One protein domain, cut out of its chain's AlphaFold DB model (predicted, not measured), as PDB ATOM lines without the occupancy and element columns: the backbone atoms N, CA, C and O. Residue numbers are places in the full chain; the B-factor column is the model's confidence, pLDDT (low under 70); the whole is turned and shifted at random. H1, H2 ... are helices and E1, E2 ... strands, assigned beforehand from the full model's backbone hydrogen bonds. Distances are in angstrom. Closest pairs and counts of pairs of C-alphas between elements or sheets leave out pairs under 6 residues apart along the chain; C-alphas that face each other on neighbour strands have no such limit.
ATOM      1  N   LYS A   4    -152.456 -69.220  53.374       85.00
ATOM      2  CA  LYS A   4    -151.945 -68.541  54.578       85.00
ATOM      3  C   LYS A   4    -152.760 -68.845  55.839       85.00
ATOM      4  O   LYS A   4    -152.199 -69.121  56.894       85.00
ATOM      5  N   GLN A   5    -154.091 -68.845  55.741       86.62
ATOM      6  CA  GLN A   5    -154.965 -69.165  56.877       86.62
ATOM      7  C   GLN A   5    -154.792 -70.620  57.326       86.62
ATOM      8  O   GLN A   5    -154.862 -70.905  58.519       86.62
ATOM      9  N   ARG A   6    -154.564 -71.548  56.385       87.62
ATOM     10  CA  ARG A   6    -154.284 -72.959  56.703       87.62
ATOM     11  C   ARG A   6    -152.965 -73.112  57.449       87.62
ATOM     12  O   ARG A   6    -152.951 -73.811  58.452       87.62
ATOM     13  N   GLU A   7    -151.919 -72.416  57.017       88.75
ATOM     14  CA  GLU A   7    -150.606 -72.445  57.674       88.75
ATOM     15  C   GLU A   7    -150.646 -71.856  59.092       88.75
ATOM     16  O   GLU A   7    -150.016 -72.397  59.995       88.75
ATOM     17  N   ILE A   8    -151.417 -70.783  59.316       90.38
ATOM     18  CA  ILE A   8    -151.611 -70.193  60.653       90.38
ATOM     19  C   ILE A   8    -152.345 -71.168  61.585       90.38
ATOM     20  O   ILE A   8    -151.937 -71.345  62.733       90.38
ATOM     21  N   VAL A   9    -153.409 -71.820  61.095       90.88
ATOM     22  CA  VAL A   9    -154.133 -72.838  61.876       90.88
ATOM     23  C   VAL A   9    -153.222 -74.025  62.178       90.88
ATOM     24  O   VAL A   9    -153.159 -74.456  63.321       90.88
ATOM     25  N   GLU A  10    -152.464 -74.514  61.197       90.38
ATOM     26  CA  GLU A  10    -151.519 -75.618  61.395       90.38
ATOM     27  C   GLU A  10    -150.428 -75.271  62.417       90.38
ATOM     28  O   GLU A  10    -150.096 -76.098  63.267       90.38
ATOM     29  N   PHE A  11    -149.897 -74.048  62.378       90.62
ATOM     30  CA  PHE A  11    -148.919 -73.563  63.349       90.62
ATOM     31  C   PHE A  11    -149.482 -73.585  64.778       90.62
ATOM     32  O   PHE A  11    -148.869 -74.172  65.674       90.62
ATOM     33  N   GLY A  12    -150.671 -73.012  64.986       91.38
ATOM     34  CA  GLY A  12    -151.310 -72.998  66.302       91.38
ATOM     35  C   GLY A  12    -151.715 -74.395  66.786       91.38
ATOM     36  O   GLY A  12    -151.476 -74.732  67.946       91.38
ATOM     37  N   ASP A  13    -152.247 -75.234  65.893       91.62
ATOM     38  CA  ASP A  13    -152.595 -76.628  66.192       91.62
ATOM     39  C   ASP A  13    -151.341 -77.421  66.610       91.62
ATOM     40  O   ASP A  13    -151.395 -78.249  67.522       91.62
ATOM     41  N   THR A  14    -150.192 -77.157  65.979       88.69
ATOM     42  CA  THR A  14    -148.915 -77.817  66.298       88.69
ATOM     43  C   THR A  14    -148.361 -77.359  67.648       88.69
ATOM     44  O   THR A  14    -147.946 -78.197  68.456       88.69
ATOM     45  N   LEU A  15    -148.411 -76.055  67.950       89.44
ATOM     46  CA  LEU A  15    -148.056 -75.538  69.277       89.44
ATOM     47  C   LEU A  15    -148.915 -76.184  70.370       89.44
ATOM     48  O   LEU A  15    -148.384 -76.671  71.366       89.44
ATOM     49  N   HIS A  16    -150.231 -76.258  70.165       90.50
ATOM     50  CA  HIS A  16    -151.137 -76.892  71.123       90.50
ATOM     51  C   HIS A  16    -150.787 -78.370  71.344       90.50
ATOM     52  O   HIS A  16    -150.546 -78.795  72.475       90.50
ATOM     53  N   ARG A  17    -150.658 -79.149  70.262       86.62
ATOM     54  CA  ARG A  17    -150.405 -80.600  70.341       86.62
ATOM     55  C   ARG A  17    -149.045 -80.967  70.925       86.62
ATOM     56  O   ARG A  17    -148.915 -82.088  71.403       86.62
ATOM     57  N   SER A  18    -148.070 -80.063  70.870       85.19
ATOM     58  CA  SER A  18    -146.710 -80.270  71.390       85.19
ATOM     59  C   SER A  18    -146.563 -79.997  72.894       85.19
ATOM     60  O   SER A  18    -145.503 -80.265  73.462       85.19
ATOM     61  N   GLY A  19    -147.623 -79.521  73.561       84.69
ATOM     62  CA  GLY A  19    -147.616 -79.248  75.003       84.69
ATOM     63  C   GLY A  19    -147.386 -77.783  75.368       84.69
ATOM     64  O   GLY A  19    -147.039 -77.500  76.514       84.69
ATOM     65  N   CYS A  20    -147.565 -76.848  74.429       88.25
ATOM     66  CA  CYS A  20    -147.491 -75.418  74.720       88.25
ATOM     67  C   CYS A  20    -148.664 -74.976  75.626       88.25
ATOM     68  O   CYS A  20    -149.808 -75.354  75.359       88.25
ATOM     69  N   PRO A  21    -148.423 -74.151  76.663       88.06
ATOM     70  CA  PRO A  21    -149.486 -73.535  77.455       88.06
ATOM     71  C   PRO A  21    -150.489 -72.765  76.574       88.06
ATOM     72  O   PRO A  21    -150.049 -72.002  75.708       88.06
ATOM     73  N   PRO A  22    -151.813 -72.884  76.803       90.00
ATOM     74  CA  PRO A  22    -152.840 -72.235  75.983       90.00
ATOM     75  C   PRO A  22    -152.606 -70.741  75.714       90.00
ATOM     76  O   PRO A  22    -152.586 -70.325  74.559       90.00
ATOM     77  N   TYR A  23    -152.287 -69.947  76.735       87.19
ATOM     78  CA  TYR A  23    -152.024 -68.515  76.550       87.19
ATOM     79  C   TYR A  23    -150.806 -68.219  75.634       87.19
ATOM     80  O   TYR A  23    -150.783 -67.218  74.912       87.19
ATOM     81  N   LYS A  24    -149.781 -69.090  75.620       90.56
ATOM     82  CA  LYS A  24    -148.643 -68.982  74.684       90.56
ATOM     83  C   LYS A  24    -149.055 -69.383  73.275       90.56
ATOM     84  O   LYS A  24    -148.604 -68.741  72.328       90.56
ATOM     85  N   VAL A  25    -149.918 -70.391  73.128       92.12
ATOM     86  CA  VAL A  25    -150.498 -70.765  71.827       92.12
ATOM     87  C   VAL A  25    -151.206 -69.561  71.211       92.12
ATOM     88  O   VAL A  25    -150.959 -69.252  70.044       92.12
ATOM     89  N   GLU A  26    -152.016 -68.838  71.989       93.25
ATOM     90  CA  GLU A  26    -152.688 -67.615  71.530       93.25
ATOM     91  C   GLU A  26    -151.675 -66.562  71.075       93.25
ATOM     92  O   GLU A  26    -151.666 -66.163  69.906       93.25
ATOM     93  N   LYS A  27    -150.758 -66.180  71.972       92.50
ATOM     94  CA  LYS A  27    -149.766 -65.131  71.718       92.50
ATOM     95  C   LYS A  27    -148.876 -65.443  70.512       92.50
ATOM     96  O   LYS A  27    -148.690 -64.590  69.647       92.50
ATOM     97  N   TYR A  28    -148.306 -66.643  70.440       93.56
ATOM     98  CA  TYR A  28    -147.384 -67.008  69.363       93.56
ATOM     99  C   TYR A  28    -148.096 -67.172  68.026       93.56
ATOM    100  O   TYR A  28    -147.553 -66.749  67.006       93.56
ATOM    101  N   THR A  29    -149.319 -67.708  68.013       93.38
ATOM    102  CA  THR A  29    -150.072 -67.828  66.758       93.38
ATOM    103  C   THR A  29    -150.484 -66.461  66.219       93.38
ATOM    104  O   THR A  29    -150.395 -66.230  65.014       93.38
ATOM    105  N   GLN A  30    -150.861 -65.522  67.092       94.06
ATOM    106  CA  GLN A  30    -151.143 -64.137  66.697       94.06
ATOM    107  C   GLN A  30    -149.901 -63.423  66.151       94.06
ATOM    108  O   GLN A  30    -149.983 -62.738  65.131       94.06
ATOM    109  N   LEU A  31    -148.739 -63.606  66.788       91.88
ATOM    110  CA  LEU A  31    -147.476 -63.047  66.299       91.88
ATOM    111  C   LEU A  31    -147.094 -63.623  64.929       91.88
ATOM    112  O   LEU A  31    -146.731 -62.862  64.032       91.88
ATOM    113  N   TYR A  32    -147.237 -64.937  64.747       91.06
ATOM    114  CA  TYR A  32    -146.982 -65.603  63.470       91.06
ATOM    115  C   TYR A  32    -147.937 -65.113  62.368       91.06
ATOM    116  O   TYR A  32    -147.508 -64.782  61.264       91.06
ATOM    117  N   ALA A  33    -149.230 -64.979  62.670       90.69
ATOM    118  CA  ALA A  33    -150.213 -64.444  61.728       90.69
ATOM    119  C   ALA A  33    -149.898 -62.998  61.313       90.69
ATOM    120  O   ALA A  33    -149.969 -62.663  60.126       90.69
ATOM    121  N   LYS A  34    -149.461 -62.165  62.267       90.44
ATOM    122  CA  LYS A  34    -149.050 -60.781  62.007       90.44
ATOM    123  C   LYS A  34    -147.843 -60.704  61.065       90.44
ATOM    124  O   LYS A  34    -147.840 -59.861  60.173       90.44
ATOM    125  N   GLN A  35    -146.860 -61.600  61.204       88.75
ATOM    126  CA  GLN A  35    -145.727 -61.703  60.266       88.75
ATOM    127  C   GLN A  35    -146.176 -62.075  58.842       88.75
ATOM    128  O   GLN A  35    -145.576 -61.625  57.871       88.75
ATOM    129  N   GLN A  36    -147.262 -62.841  58.709       85.81
ATOM    130  CA  GLN A  36    -147.860 -63.222  57.422       85.81
ATOM    131  C   GLN A  36    -148.821 -62.162  56.844       85.81
ATOM    132  O   GLN A  36    -149.425 -62.374  55.782       85.81
ATOM    133  N   GLY A  37    -148.975 -61.022  57.533       87.50
ATOM    134  CA  GLY A  37    -149.870 -59.929  57.154       87.50
ATOM    135  C   GLY A  37    -151.353 -60.254  57.344       87.50
ATOM    136  O   GLY A  37    -152.180 -59.756  56.586       87.50
ATOM    137  N   THR A  38    -151.698 -61.135  58.288       87.88
ATOM    138  CA  THR A  38    -153.084 -61.545  58.574       87.88
ATOM    139  C   THR A  38    -153.439 -61.250  60.029       87.88
ATOM    140  O   THR A  38    -152.721 -61.664  60.937       87.88
ATOM    141  N   GLU A  39    -154.572 -60.592  60.268       89.88
ATOM    142  CA  GLU A  39    -155.108 -60.419  61.620       89.88
ATOM    143  C   GLU A  39    -155.994 -61.604  62.020       89.88
ATOM    144  O   GLU A  39    -156.922 -62.004  61.309       89.88
ATOM    145  N   VAL A  40    -155.696 -62.188  63.180       91.56
ATOM    146  CA  VAL A  40    -156.444 -63.311  63.744       91.56
ATOM    147  C   VAL A  40    -156.584 -63.131  65.250       91.56
ATOM    148  O   VAL A  40    -155.626 -62.795  65.947       91.56
ATOM    149  N   MET A  41    -157.778 -63.381  65.771       92.25
ATOM    150  CA  MET A  41    -158.005 -63.570  67.197       92.25
ATOM    151  C   MET A  41    -157.989 -65.069  67.492       92.25
ATOM    152  O   MET A  41    -158.683 -65.842  66.831       92.25
ATOM    153  N   VAL A  42    -157.170 -65.481  68.457       93.25
ATOM    154  CA  VAL A  42    -157.014 -66.886  68.844       93.25
ATOM    155  C   VAL A  42    -157.456 -67.027  70.287       93.25
ATOM    156  O   VAL A  42    -157.069 -66.216  71.119       93.25
ATOM    157  N   GLN A  43    -158.267 -68.043  70.559       92.38
ATOM    158  CA  GLN A  43    -158.637 -68.456  71.909       92.38
ATOM    159  C   GLN A  43    -158.301 -69.935  72.052       92.38
ATOM    160  O   GLN A  43    -158.861 -70.772  71.335       92.38
ATOM    161  N   ALA A  44    -157.373 -70.259  72.941       91.75
ATOM    162  CA  ALA A  44    -156.911 -71.613  73.178       91.75
ATOM    163  C   ALA A  44    -157.395 -72.100  74.545       91.75
ATOM    164  O   ALA A  44    -157.290 -71.427  75.561       91.75
ATOM    165  N   LEU A  45    -157.898 -73.325  74.558       90.25
ATOM    166  CA  LEU A  45    -158.265 -74.083  75.744       90.25
ATOM    167  C   LEU A  45    -157.512 -75.419  75.709       90.25
ATOM    168  O   LEU A  45    -157.061 -75.857  74.644       90.25
ATOM    169  N   PRO A  46    -157.429 -76.154  76.828       84.75
ATOM    170  CA  PRO A  46    -156.702 -77.424  76.871       84.75
ATOM    171  C   PRO A  46    -157.173 -78.470  75.848       84.75
ATOM    172  O   PRO A  46    -156.397 -79.336  75.460       84.75
ATOM    173  N   THR A  47    -158.423 -78.392  75.377       89.06
ATOM    174  CA  THR A  47    -159.018 -79.363  74.434       89.06
ATOM    175  C   THR A  47    -159.666 -78.727  73.199       89.06
ATOM    176  O   THR A  47    -160.330 -79.413  72.416       89.06
ATOM    177  N   SER A  48    -159.478 -77.427  72.979       90.75
ATOM    178  CA  SER A  48    -159.997 -76.746  71.791       90.75
ATOM    179  C   SER A  48    -159.200 -75.496  71.466       90.75
ATOM    180  O   SER A  48    -158.766 -74.799  72.376       90.75
ATOM    181  N   VAL A  49    -159.082 -75.169  70.185       92.56
ATOM    182  CA  VAL A  49    -158.543 -73.881  69.741       92.56
ATOM    183  C   VAL A  49    -159.517 -73.253  68.754       92.56
ATOM    184  O   VAL A  49    -159.987 -73.902  67.814       92.56
ATOM    185  N   ASN A  50    -159.838 -71.987  68.993       93.44
ATOM    186  CA  ASN A  50    -160.731 -71.191  68.169       93.44
ATOM    187  C   ASN A  50    -159.925 -70.093  67.480       93.44
ATOM    188  O   ASN A  50    -159.235 -69.315  68.135       93.44
ATOM    189  N   TYR A  51    -160.056 -70.011  66.160       93.19
ATOM    190  CA  TYR A  51    -159.438 -68.992  65.323       93.19
ATOM    191  C   TYR A  51    -160.528 -68.127  64.704       93.19
ATOM    192  O   TYR A  51    -161.460 -68.648  64.087       93.19
ATOM    193  N   GLN A  52    -160.406 -66.813  64.830       92.38
ATOM    194  CA  GLN A  52    -161.301 -65.847  64.205       92.38
ATOM    195  C   GLN A  52    -160.466 -64.925  63.324       92.38
ATOM    196  O   GLN A  52    -159.705 -64.097  63.820       92.38
ATOM    197  N   PHE A  53    -160.564 -65.104  62.010       90.44
ATOM    198  CA  PHE A  53    -159.854 -64.279  61.038       90.44
ATOM    199  C   PHE A  53    -160.639 -62.995  60.790       90.44
ATOM    200  O   PHE A  53    -161.800 -63.053  60.371       90.44
ATOM    201  N   ILE A  54    -159.994 -61.858  61.046       82.56
ATOM    202  CA  ILE A  54    -160.570 -60.527  60.854       82.56
ATOM    203  C   ILE A  54    -160.191 -60.088  59.435       82.56
ATOM    204  O   ILE A  54    -159.039 -59.783  59.145       82.56
ATOM    205  N   SER A  55    -161.151 -60.169  58.518       76.31
ATOM    206  CA  SER A  55    -161.027 -59.800  57.102       76.31
ATOM    207  C   SER A  55    -162.403 -59.351  56.594       76.31
ATOM    208  O   SER A  55    -163.385 -59.492  57.326       76.31
ATOM    209  N   ASP A  56    -162.501 -58.873  55.350       64.38
ATOM    210  CA  ASP A  56    -163.766 -58.460  54.714       64.38
ATOM    211  C   ASP A  56    -164.842 -59.560  54.767       64.38
ATOM    212  O   ASP A  56    -166.037 -59.276  54.772       64.38
ATOM    213  N   ASN A  57    -164.420 -60.826  54.864       73.69
ATOM    214  CA  ASN A  57    -165.286 -61.961  55.156       73.69
ATOM    215  C   ASN A  57    -164.806 -62.670  56.433       73.69
ATOM    216  O   ASN A  57    -163.931 -63.545  56.385       73.69
ATOM    217  N   SER A  58    -165.344 -62.256  57.582       77.06
ATOM    218  CA  SER A  58    -164.958 -62.789  58.889       77.06
ATOM    219  C   SER A  58    -165.196 -64.298  58.947       77.06
ATOM    220  O   SER A  58    -166.288 -64.806  58.682       77.06
ATOM    221  N   LYS A  59    -164.138 -65.050  59.266       85.69
ATOM    222  CA  LYS A  59    -164.187 -66.513  59.268       85.69
ATOM    223  C   LYS A  59    -163.791 -67.073  60.621       85.69
ATOM    224  O   LYS A  59    -162.692 -66.818  61.106       85.69
ATOM    225  N   VAL A  60    -164.661 -67.917  61.171       88.25
ATOM    226  CA  VAL A  60    -164.423 -68.637  62.423       88.25
ATOM    227  C   VAL A  60    -164.070 -70.092  62.123       88.25
ATOM    228  O   VAL A  60    -164.766 -70.776  61.370       88.25
ATOM    229  N   VAL A  61    -162.967 -70.566  62.694       88.19
ATOM    230  CA  VAL A  61    -162.516 -71.958  62.625       88.19
ATOM    231  C   VAL A  61    -162.396 -72.475  64.051       88.19
ATOM    232  O   VAL A  61    -161.562 -72.002  64.815       88.19
ATOM    233  N   MET A  62    -163.225 -73.453  64.403       89.38
ATOM    234  CA  MET A  62    -163.181 -74.121  65.702       89.38
ATOM    235  C   MET A  62    -162.581 -75.513  65.526       89.38
ATOM    236  O   MET A  62    -163.068 -76.309  64.716       89.38
ATOM    237  N   ARG A  63    -161.516 -75.811  66.269       88.25
ATOM    238  CA  ARG A  63    -160.843 -77.112  66.257       88.25
ATOM    239  C   ARG A  63    -160.960 -77.747  67.633       88.25
ATOM    240  O   ARG A  63    -160.507 -77.184  68.626       88.25
ATOM    241  N   ARG A  64    -161.544 -78.947  67.694       87.19
ATOM    242  CA  ARG A  64    -161.423 -79.805  68.875       87.19
ATOM    243  C   ARG A  64    -160.066 -80.489  68.828       87.19
ATOM    244  O   ARG A  64    -159.736 -81.132  67.833       87.19
ATOM    245  N   MET A  65    -159.323 -80.369  69.915       84.38
ATOM    246  CA  MET A  65    -157.977 -80.903  70.040       84.38
ATOM    247  C   MET A  65    -157.981 -82.083  71.005       84.38
ATOM    248  O   MET A  65    -158.709 -82.096  72.000       84.38
ATOM    249  N   ALA A  66    -157.164 -83.090  70.704       77.62
ATOM    250  CA  ALA A  66    -156.819 -84.085  71.707       77.62
ATOM    251  C   ALA A  66    -156.013 -83.408  72.834       77.62
ATOM    252  O   ALA A  66    -155.381 -82.377  72.579       77.62
ATOM    253  N   PRO A  67    -156.009 -83.968  74.056       69.50
ATOM    254  CA  PRO A  67    -155.086 -83.531  75.098       69.50
ATOM    255  C   PRO A  67    -153.656 -83.472  74.552       69.50
ATOM    256  O   PRO A  67    -153.245 -84.358  73.798       69.50
ATOM    257  N   ALA A  68    -152.926 -82.413  74.898       67.25
ATOM    258  CA  ALA A  68    -151.584 -82.197  74.377       67.25
ATOM    259  C   ALA A  68    -150.656 -83.364  74.747       67.25
ATOM    260  O   ALA A  68    -150.614 -83.800  75.899       67.25
ATOM    261  N   SER A  69    -149.896 -83.852  73.768       71.12
ATOM    262  CA  SER A  69    -148.820 -84.814  73.996       71.12
ATOM    263  C   SER A  69    -147.520 -84.046  74.174       71.12
ATOM    264  O   SER A  69    -147.180 -83.222  73.329       71.12
ATOM    265  N   ILE A  70    -146.786 -84.312  75.251       75.00
ATOM    266  CA  ILE A  70    -145.512 -83.635  75.498       75.00
ATOM    267  C   ILE A  70    -144.536 -84.013  74.381       75.00
ATOM    268  O   ILE A  70    -144.103 -85.160  74.289       75.00
ATOM    269  N   ASN A  71    -144.208 -83.051  73.521       80.06
ATOM    270  CA  ASN A  71    -143.192 -83.208  72.491       80.06
ATOM    271  C   ASN A  71    -142.378 -81.917  72.411       80.06
ATOM    272  O   ASN A  71    -142.667 -81.019  71.619       80.06
ATOM    273  N   LEU A  72    -141.363 -81.831  73.272       81.38
ATOM    274  CA  LEU A  72    -140.533 -80.638  73.417       81.38
ATOM    275  C   LEU A  72    -139.722 -80.332  72.153       81.38
ATOM    276  O   LEU A  72    -139.522 -79.162  71.846       81.38
ATOM    277  N   ALA A  73    -139.325 -81.357  71.393       81.19
ATOM    278  CA  ALA A  73    -138.641 -81.182  70.113       81.19
ATOM    279  C   ALA A  73    -139.564 -80.541  69.066       81.19
ATOM    280  O   ALA A  73    -139.186 -79.586  68.394       81.19
ATOM    281  N   LEU A  74    -140.810 -81.013  68.957       82.81
ATOM    282  CA  LEU A  74    -141.793 -80.398  68.066       82.81
ATOM    283  C   LEU A  74    -142.140 -78.975  68.521       82.81
ATOM    284  O   LEU A  74    -142.292 -78.083  67.685       82.81
ATOM    285  N   LEU A  75    -142.245 -78.751  69.834       84.12
ATOM    286  CA  LEU A  75    -142.497 -77.428  70.400       84.12
ATOM    287  C   LEU A  75    -141.364 -76.453  70.056       84.12
ATOM    288  O   LEU A  75    -141.642 -75.364  69.553       84.12
ATOM    289  N   SER A  76    -140.103 -76.840  70.275       84.75
ATOM    290  CA  SER A  76    -138.944 -75.988  69.985       84.75
ATOM    291  C   SER A  76    -138.838 -75.677  68.494       84.75
ATOM    292  O   SER A  76    -138.726 -74.508  68.131       84.75
ATOM    293  N   GLN A  77    -138.994 -76.684  67.628       83.50
ATOM    294  CA  GLN A  77    -139.004 -76.500  66.174       83.50
ATOM    295  C   GLN A  77    -140.135 -75.570  65.721       83.50
ATOM    296  O   GLN A  77    -139.952 -74.742  64.828       83.50
ATOM    297  N   THR A  78    -141.314 -75.672  66.341       83.75
ATOM    298  CA  THR A  78    -142.445 -74.797  66.005       83.75
ATOM    299  C   THR A  78    -142.184 -73.364  66.458       83.75
ATOM    300  O   THR A  78    -142.452 -72.435  65.703       83.75
ATOM    301  N   ILE A  79    -141.600 -73.159  67.641       85.62
ATOM    302  CA  ILE A  79    -141.207 -71.823  68.115       85.62
ATOM    303  C   ILE A  79    -140.097 -71.232  67.231       85.62
ATOM    304  O   ILE A  79    -140.150 -70.045  66.912       85.62
ATOM    305  N   GLU A  80    -139.136 -72.033  66.761       84.75
ATOM    306  CA  GLU A  80    -138.087 -71.572  65.838       84.75
ATOM    307  C   GLU A  80    -138.653 -70.965  64.547       84.75
ATOM    308  O   GLU A  80    -138.099 -69.986  64.045       84.75
ATOM    309  N   ARG A  81    -139.787 -71.467  64.036       81.00
ATOM    310  CA  ARG A  81    -140.456 -70.893  62.852       81.00
ATOM    311  C   ARG A  81    -140.895 -69.442  63.055       81.00
ATOM    312  O   ARG A  81    -140.976 -68.704  62.078       81.00
ATOM    313  N   LEU A  82    -141.145 -69.018  64.296       83.19
ATOM    314  CA  LEU A  82    -141.473 -67.625  64.618       83.19
ATOM    315  C   LEU A  82    -140.261 -66.694  64.452       83.19
ATOM    316  O   LEU A  82    -140.421 -65.516  64.132       83.19
ATOM    317  N   HIS A  83    -139.052 -67.213  64.688       81.50
ATOM    318  CA  HIS A  83    -137.797 -66.467  64.569       81.50
ATOM    319  C   HIS A  83    -137.151 -66.606  63.184       81.50
ATOM    320  O   HIS A  83    -136.386 -65.740  62.769       81.50
ATOM    321  N   SER A  84    -137.425 -67.695  62.466       78.81
ATOM    322  CA  SER A  84    -136.837 -67.999  61.158       78.81
ATOM    323  C   SER A  84    -137.902 -68.554  60.201       78.81
ATOM    324  O   SER A  84    -137.984 -69.772  60.014       78.81
TER     325      SER A  84
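What this domain is: This is residues 4 to 84 of the 262 residues of the protein "ThrE domain-containing protein" of Vibrio ishigakensis (UniProt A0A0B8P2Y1). An antiparallel sheet, E1-E2-E3, has helical hairpin H1-H2 over one face; its other face is bare. H3 packs on the hairpin, away from the sheet. The 81 printed residues, class mixed, run H1 H2 E1 E2 E3 H3, compact with radius of gyration of the C-alphas 11.8 A, spanning 37 by 28 by 18 A.

Where its parts are: Find E1 at residues 40 to 45, E2 at 48 to 53, E3 at 59 to 64. H1, residues 4 to 17, starts at C-alpha 4 (-151.945, -68.541, 54.578) and runs 19.9 A; H2, 22 to 35, runs 20.2 A; H3, 72 to 83, runs 16.9 A to C-alpha 83 (-137.797, -66.467, 64.569).

How they stand to each other: The strands form a meander, each antiparallel to the one before: see N 43 and O 50, 2.9 A, and N 51 and O 61, 2.8 A. H1 touches H2, closest C-alphas Gly 12 and Thr 29, 5.3 A. H3 touches H1, closest C-alphas Leu 15 and Leu 75, 6.0 A. Every O i to N i+4 pair is within hydrogen-bond range in H1 and H2, 6 of 8 in H3.

The domain as a whole: The printed part has no cut and no long link; pLDDT is under 70 at residues 56, 67 and 68.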